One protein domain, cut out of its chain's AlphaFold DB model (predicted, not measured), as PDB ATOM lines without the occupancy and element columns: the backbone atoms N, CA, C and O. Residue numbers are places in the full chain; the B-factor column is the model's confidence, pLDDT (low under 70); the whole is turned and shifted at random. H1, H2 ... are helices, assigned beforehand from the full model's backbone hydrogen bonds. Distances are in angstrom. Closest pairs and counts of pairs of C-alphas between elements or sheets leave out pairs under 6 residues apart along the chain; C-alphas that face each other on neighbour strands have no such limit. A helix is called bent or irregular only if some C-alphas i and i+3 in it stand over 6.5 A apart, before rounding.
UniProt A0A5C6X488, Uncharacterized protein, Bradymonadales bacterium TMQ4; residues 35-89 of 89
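What this domain is: This is residues 35 to 89 of the 89 residues of an uncharacterized protein of Bradymonadales bacterium TMQ4 (UniProt A0A5C6X488). A single long, straight helix, H1, sticks out as a free arm from a small, loose head made of two short helices, H2 and H3, and the stretch between them. The two short helices are turned across the line of H1 at its C-terminal end, making a rough T whose stem is much longer than its crossbar. The printed part has 55 residues with three named helices, H1, H2 and H3 in that order along the chain, and no named strand; the class is all helix. The whole is extended, with a radius of gyration of the C-alphas of 18.1 A, and it spans 56 by 24 by 13 A, the arm H1 making most of the length.

How they stand to each other: The longest helix, H1, residues 35 to 59, touches no helix. Residues 35 to 61, of which 35 to 59 belong to H1, stand free: they have no C-alpha 8 or more residues away along the chain within 10 A. A tight link of 3 residues joins H1 to H2, residues 63 to 72, and the two helices are apart. A short link of 7 residues joins H2 to H3, residues 80 to 87. H2 and H3 are near each other, with no pair of C-alphas within 8 A but 7 pairs within 10 A; their closest C-alphas are 8.1 A apart, only just over 8 A. H1 and H3 are apart. In H1, H2 and H3 every backbone O i to N i+4 pair is within hydrogen-bond range.

Where its parts are: H1 has 25 residues, from Ala 35 to Ala 59, and measures 36.4 A from first to last C-alpha. It begins at C-alpha 35 at (-4.040, 63.610, -26.297) and ends at C-alpha 59 at (8.142, 34.484, -8.240), and y has the largest component of its N-to-C direction, -0.86. H2 runs from Glu 63 to Ser 72, 10 residues over 14.1 A. H3 runs from Glu 80 to Met 87, 8 residues over 10.4 A, and ends at C-alpha 87 at (5.350, 11.801, -13.609). No helix is bent.

The domain as a whole: The two C-alphas farthest apart in the domain are those of Ala 35 and Phe 89, at 56.6 A; these are the first and last printed residues, and Phe 89 is the chain's last residue. The printed part has no cut, and neither link is long. The mean pLDDT of the printed part is 89.2, and no printed residue is under 70. The mean pLDDT is 87 for H1 and 93 for both H2 and H3.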
ATOM      1  N   ALA A  35      -4.077  65.024 -25.917       78.25
ATOM      2  CA  ALA A  35      -4.040  63.610 -26.297       78.25
ATOM      3  C   ALA A  35      -2.641  62.983 -26.126       78.25
ATOM      4  O   ALA A  35      -2.529  61.814 -25.770       78.25
ATOM      5  N   SER A  36      -1.580  63.773 -26.312       79.06
ATOM      6  CA  SER A  36      -0.195  63.354 -26.087       79.06
ATOM      7  C   SER A  36       0.112  63.036 -24.621       79.06
ATOM      8  O   SER A  36       0.802  62.057 -24.357       79.06
ATOM      9  N   ALA A  37      -0.421  63.815 -23.676       78.69
ATOM     10  CA  ALA A  37      -0.230  63.572 -22.249       78.69
ATOM     11  C   ALA A  37      -0.933  62.275 -21.816       78.69
ATOM     12  O   ALA A  37      -0.312  61.429 -21.181       78.69
ATOM     13  N   ARG A  38      -2.169  62.045 -22.287       84.00
ATOM     14  CA  ARG A  38      -2.888  60.777 -22.051       84.00
ATOM     15  C   ARG A  38      -2.175  59.569 -22.655       84.00
ATOM     16  O   ARG A  38      -2.150  58.502 -22.056       84.00
ATOM     17  N   ALA A  39      -1.610  59.720 -23.853       84.88
ATOM     18  CA  ALA A  39      -0.850  58.648 -24.490       84.88
ATOM     19  C   ALA A  39       0.409  58.297 -23.683       84.88
ATOM     20  O   ALA A  39       0.728  57.122 -23.529       84.88
ATOM     21  N   GLN A  40       1.096  59.301 -23.137       89.75
ATOM     22  CA  GLN A  40       2.278  59.093 -22.307       89.75
ATOM     23  C   GLN A  40       1.937  58.412 -20.976       89.75
ATOM     24  O   GLN A  40       2.594  57.436 -20.623       89.75
ATOM     25  N   GLU A  41       0.885  58.861 -20.287       86.81
ATOM     26  CA  GLU A  41       0.366  58.194 -19.083       86.81
ATOM     27  C   GLU A  41       0.031  56.726 -19.373       86.81
ATOM     28  O   GLU A  41       0.476  55.829 -18.660       86.81
ATOM     29  N   ARG A  42      -0.652  56.461 -20.493       91.81
ATOM     30  CA  ARG A  42      -1.014  55.097 -20.884       91.81
ATOM     31  C   ARG A  42       0.198  54.208 -21.164       91.81
ATOM     32  O   ARG A  42       0.175  53.025 -20.837       91.81
ATOM     33  N   LEU A  43       1.249  54.749 -21.776       93.75
ATOM     34  CA  LEU A  43       2.488  54.003 -22.004       93.75
ATOM     35  C   LEU A  43       3.195  53.665 -20.687       93.75
ATOM     36  O   LEU A  43       3.708  52.557 -20.551       93.75
ATOM     37  N   MET A  44       3.190  54.583 -19.718       93.44
ATOM     38  CA  MET A  44       3.759  54.331 -18.392       93.44
ATOM     39  C   MET A  44       2.997  53.230 -17.645       93.44
ATOM     40  O   MET A  44       3.625  52.350 -17.060       93.44
ATOM     41  N   GLU A  45       1.662  53.232 -17.708       94.88
ATOM     42  CA  GLU A  45       0.835  52.160 -17.131       94.88
ATOM     43  C   GLU A  45       1.165  50.790 -17.738       94.88
ATOM     44  O   GLU A  45       1.318  49.810 -17.011       94.88
ATOM     45  N   LEU A  46       1.296  50.719 -19.066       95.38
ATOM     46  CA  LEU A  46       1.607  49.471 -19.767       95.38
ATOM     47  C   LEU A  46       3.014  48.952 -19.440       95.38
ATOM     48  O   LEU A  46       3.192  47.746 -19.272       95.38
ATOM     49  N   ASP A  47       4.008  49.838 -19.325       95.44
ATOM     50  CA  ASP A  47       5.363  49.442 -18.921       95.44
ATOM     51  C   ASP A  47       5.372  48.857 -17.503       95.44
ATOM     52  O   ASP A  47       5.972  47.804 -17.278       95.44
ATOM     53  N   GLN A  48       4.654  49.486 -16.566       93.75
ATOM     54  CA  GLN A  48       4.532  48.981 -15.199       93.75
ATOM     55  C   GLN A  48       3.873  47.598 -15.168       93.75
ATOM     56  O   GLN A  48       4.425  46.682 -14.567       93.75
ATOM     57  N   GLN A  49       2.763  47.413 -15.891       94.00
ATOM     58  CA  GLN A  49       2.081  46.117 -15.979       94.00
ATOM     59  C   GLN A  49       3.005  45.007 -16.500       94.00
ATOM     60  O   GLN A  49       3.044  43.924 -15.923       94.00
ATOM     61  N   SER A  50       3.798  45.284 -17.539       93.69
ATOM     62  CA  SER A  50       4.747  44.302 -18.091       93.69
ATOM     63  C   SER A  50       5.880  43.959 -17.113       93.69
ATOM     64  O   SER A  50       6.380  42.833 -17.099       93.69
ATOM     65  N   ARG A  51       6.321  44.916 -16.287       90.62
ATOM     66  CA  ARG A  51       7.318  44.647 -15.237       90.62
ATOM     67  C   ARG A  51       6.730  43.794 -14.124       90.62
ATOM     68  O   ARG A  51       7.386  42.848 -13.700       90.62
ATOM     69  N   ASP A  52       5.514  44.108 -13.694       90.75
ATOM     70  CA  ASP A  52       4.827  43.362 -12.645       90.75
ATOM     71  C   ASP A  52       4.592  41.913 -13.082       90.75
ATOM     72  O   ASP A  52       4.933  40.993 -12.342       90.75
ATOM     73  N   GLU A  53       4.119  41.698 -14.314       90.06
ATOM     74  CA  GLU A  53       3.937  40.362 -14.901       90.06
ATOM     75  C   GLU A  53       5.237  39.546 -14.857       90.06
ATOM     76  O   GLU A  53       5.245  38.424 -14.358       90.06
ATOM     77  N   LYS A  54       6.374  40.138 -15.244       85.31
ATOM     78  CA  LYS A  54       7.683  39.464 -15.168       85.31
ATOM     79  C   LYS A  54       8.096  39.101 -13.745       85.31
ATOM     80  O   LYS A  54       8.699  38.051 -13.543       85.31
ATOM     81  N   VAL A  55       7.825  39.971 -12.774       83.94
ATOM     82  CA  VAL A  55       8.150  39.712 -11.365       83.94
ATOM     83  C   VAL A  55       7.284  38.579 -10.822       83.94
ATOM     84  O   VAL A  55       7.806  37.689 -10.153       83.94
ATOM     85  N   TYR A  56       5.989  38.568 -11.140       80.81
ATOM     86  CA  TYR A  56       5.096  37.478 -10.754       80.81
ATOM     87  C   TYR A  56       5.483  36.157 -11.422       80.81
ATOM     88  O   TYR A  56       5.542  35.137 -10.737       80.81
ATOM     89  N   ASP A  57       5.827  36.177 -12.709       82.25
ATOM     90  CA  ASP A  57       6.319  34.999 -13.424       82.25
ATOM     91  C   ASP A  57       7.599  34.449 -12.792       82.25
ATOM     92  O   ASP A  57       7.734  33.239 -12.636       82.25
ATOM     93  N   GLN A  58       8.541  35.313 -12.405       76.19
ATOM     94  CA  GLN A  58       9.759  34.896 -11.704       76.19
ATOM     95  C   GLN A  58       9.453  34.337 -10.314       76.19
ATOM     96  O   GLN A  58      10.010  33.310  -9.942       76.19
ATOM     97  N   ALA A  59       8.539  34.958  -9.565       73.94
ATOM     98  CA  ALA A  59       8.142  34.484  -8.240       73.94
ATOM     99  C   ALA A  59       7.461  33.104  -8.276       73.94
ATOM    100  O   ALA A  59       7.529  32.363  -7.297       73.94
ATOM    101  N   GLN A  60       6.816  32.744  -9.390       80.25
ATOM    102  CA  GLN A  60       6.224  31.418  -9.592       80.25
ATOM    103  C   GLN A  60       7.249  30.345  -9.981       80.25
ATOM    104  O   GLN A  60       6.927  29.154  -9.958       80.25
ATOM    105  N   ARG A  61       8.481  30.717 -10.346       84.19
ATOM    106  CA  ARG A  61       9.508  29.742 -10.720       84.19
ATOM    107  C   ARG A  61      10.168  29.151  -9.486       84.19
ATOM    108  O   ARG A  61      10.542  29.835  -8.542       84.19
ATOM    109  N   CYS A  62      10.355  27.838  -9.529       89.81
ATOM    110  CA  CYS A  62      11.106  27.124  -8.513       89.81
ATOM    111  C   CYS A  62      12.613  27.341  -8.720       89.81
ATOM    112  O   CYS A  62      13.167  26.888  -9.723       89.81
ATOM    113  N   GLU A  63      13.278  27.963  -7.744       90.44
ATOM    114  CA  GLU A  63      14.729  28.224  -7.742       90.44
ATOM    115  C   GLU A  63      15.559  26.949  -7.988       90.44
ATOM    116  O   GLU A  63      16.545  26.961  -8.728       90.44
ATOM    117  N   ALA A  64      15.127  25.812  -7.429       91.50
ATOM    118  CA  ALA A  64      15.792  24.528  -7.639       91.50
ATOM    119  C   ALA A  64      15.692  24.052  -9.098       91.50
ATOM    120  O   ALA A  64      16.667  23.526  -9.632       91.50
ATOM    121  N   CYS A  65      14.546  24.264  -9.758       92.44
ATOM    122  CA  CYS A  65      14.390  23.965 -11.182       92.44
ATOM    123  C   CYS A  65      15.262  24.889 -12.038       92.44
ATOM    124  O   CYS A  65      15.928  24.408 -12.948       92.44
ATOM    125  N   GLU A  66      15.298  26.195 -11.748       92.06
ATOM    126  CA  GLU A  66      16.150  27.141 -12.489       92.06
ATOM    127  C   GLU A  66      17.631  26.781 -12.362       92.06
ATOM    128  O   GLU A  66      18.316  26.625 -13.373       92.06
ATOM    129  N   THR A  67      18.095  26.510 -11.143       92.19
ATOM    130  CA  THR A  67      19.473  26.072 -10.891       92.19
ATOM    131  C   THR A  67      19.809  24.784 -11.653       92.19
ATOM    132  O   THR A  67      20.919  24.632 -12.171       92.19
ATOM    133  N   LEU A  68      18.867  23.835 -11.739       93.50
ATOM    134  CA  LEU A  68      19.077  22.593 -12.483       93.50
ATOM    135  C   LEU A  68      19.186  22.847 -13.990       93.50
ATOM    136  O   LEU A  68      20.058  22.266 -14.637       93.50
ATOM    137  N   ARG A  69      18.345  23.726 -14.546       93.94
ATOM    138  CA  ARG A  69      18.375  24.115 -15.968       93.94
ATOM    139  C   ARG A  69      19.687  24.800 -16.332       93.94
ATOM    140  O   ARG A  69      20.298  24.444 -17.332       93.94
ATOM    141  N   GLU A  70      20.162  25.717 -15.494       93.00
ATOM    142  CA  GLU A  70      21.440  26.408 -15.707       93.00
ATOM    143  C   GLU A  70      22.634  25.449 -15.684       93.00
ATOM    144  O   GLU A  70      23.535  25.553 -16.514       93.00
ATOM    145  N   ARG A  71      22.638  24.485 -14.754       93.94
ATOM    146  CA  ARG A  71      23.729  23.506 -14.627       93.94
ATOM    147  C   ARG A  71      23.709  22.437 -15.716       93.94
ATOM    148  O   ARG A  71      24.770  21.987 -16.135       93.94
ATOM    149  N   SER A  72      22.523  21.994 -16.126       92.25
ATOM    150  CA  SER A  72      22.357  20.917 -17.114       92.25
ATOM    151  C   SER A  72      22.366  21.413 -18.559       92.25
ATOM    152  O   SER A  72      22.652  20.633 -19.463       92.25
ATOM    153  N   GLY A  73      22.046  22.691 -18.789       91.62
ATOM    154  CA  GLY A  73      21.799  23.233 -20.125       91.62
ATOM    155  C   GLY A  73      20.485  22.752 -20.753       91.62
ATOM    156  O   GLY A  73      20.214  23.072 -21.909       91.62
ATOM    157  N   ASP A  74      19.667  21.998 -20.016       91.50
ATOM    158  CA  ASP A  74      18.362  21.521 -20.457       91.50
ATOM    159  C   ASP A  74      17.267  22.453 -19.931       91.50
ATOM    160  O   ASP A  74      17.033  22.553 -18.728       91.50
ATOM    161  N   ALA A  75      16.559  23.122 -20.844       88.88
ATOM    162  CA  ALA A  75      15.470  24.038 -20.513       88.88
ATOM    163  C   ALA A  75      14.269  23.348 -19.837       88.88
ATOM    164  O   ALA A  75      13.461  24.016 -19.189       88.88
ATOM    165  N   THR A  76      14.145  22.028 -19.982       90.12
ATOM    166  CA  THR A  76      13.051  21.225 -19.424       90.12
ATOM    167  C   THR A  76      13.394  20.574 -18.089       90.12
ATOM    168  O   THR A  76      12.520  19.959 -17.482       90.12
ATOM    169  N   ALA A  77      14.615  20.760 -17.582       92.25
ATOM    170  CA  ALA A  77      15.033  20.200 -16.305       92.25
ATOM    171  C   ALA A  77      14.120  20.671 -15.152       92.25
ATOM    172  O   ALA A  77      13.779  21.856 -15.037       92.25
ATOM    173  N   LEU A  78      13.720  19.722 -14.302       92.69
ATOM    174  CA  LEU A  78      12.867  19.914 -13.127       92.69
ATOM    175  C   LEU A  78      13.581  19.371 -11.887       92.69
ATOM    176  O   LEU A  78      14.315  18.390 -11.976       92.69
ATOM    177  N   CYS A  79      13.357  19.991 -10.726       93.62
ATOM    178  CA  CYS A  79      13.789  19.419  -9.452       93.62
ATOM    179  C   CYS A  79      13.019  18.122  -9.152       93.62
ATOM    180  O   CYS A  79      11.969  17.869  -9.739       93.62
ATOM    181  N   GLU A  80      13.518  17.318  -8.214       92.62
ATOM    182  CA  GLU A  80      12.948  16.000  -7.894       92.62
ATOM    183  C   GLU A  80      11.447  16.050  -7.575       92.62
ATOM    184  O   GLU A  80      10.696  15.202  -8.046       92.62
ATOM    185  N   THR A  81      10.994  17.075  -6.847       92.75
ATOM    186  CA  THR A  81       9.577  17.264  -6.501       92.75
ATOM    187  C   THR A  81       8.711  17.499  -7.737       92.75
ATOM    188  O   THR A  81       7.761  16.763  -7.968       92.75
ATOM    189  N   HIS A  82       9.070  18.472  -8.578       93.56
ATOM    190  CA  HIS A  82       8.296  18.777  -9.784       93.56
ATOM    191  C   HIS A  82       8.420  17.685 -10.853       93.56
ATOM    192  O   HIS A  82       7.513  17.508 -11.660       93.56
ATOM    193  N   LEU A  83       9.529  16.941 -10.869       93.31
ATOM    194  CA  LEU A  83       9.668  15.763 -11.717       93.31
ATOM    195  C   LEU A  83       8.700  14.660 -11.273       93.31
ATOM    196  O   LEU A  83       8.014  14.094 -12.119       93.31
ATOM    197  N   ALA A  84       8.616  14.381  -9.968       92.81
ATOM    198  CA  ALA A  84       7.677  13.407  -9.418       92.81
ATOM    199  C   ALA A  84       6.222  13.788  -9.738       92.81
ATOM    200  O   ALA A  84       5.497  12.972 -10.305       92.81
ATOM    201  N   GLU A  85       5.846  15.051  -9.514       91.88
ATOM    202  CA  GLU A  85       4.516  15.569  -9.861       91.88
ATOM    203  C   GLU A  85       4.214  15.430 -11.364       91.88
ATOM    204  O   GLU A  85       3.136  14.973 -11.744       91.88
ATOM    205  N   ALA A  86       5.171  15.766 -12.239       90.56
ATOM    206  CA  ALA A  86       5.014  15.632 -13.690       90.56
ATOM    207  C   ALA A  86       4.883  14.169 -14.146       90.56
ATOM    208  O   ALA A  86       4.234  13.881 -15.153       90.56
ATOM    209  N   MET A  87       5.490  13.241 -13.404       92.56
ATOM    210  CA  MET A  87       5.350  11.801 -13.609       92.56
ATOM    211  C   MET A  87       4.072  11.224 -12.971       92.56
ATOM    212  O   MET A  87       3.757  10.058 -13.215       92.56
ATOM    213  N   GLY A  88       3.321  12.029 -12.211       89.75
ATOM    214  CA  GLY A  88       2.073  11.638 -11.556       89.75
ATOM    215  C   GLY A  88       2.254  10.877 -10.240       89.75
ATOM    216  O   GLY A  88       1.364  10.104  -9.879       89.75
ATOM    217  N   PHE A  89       3.393  11.059  -9.565       72.94
ATOM    218  CA  PHE A  89       3.696  10.490  -8.247       72.94
ATOM    219  C   PHE A  89       3.478  11.488  -7.111       72.94
ATOM    220  O   PHE A  89       3.641  12.706  -7.344       72.94
TER     221      PHE A  89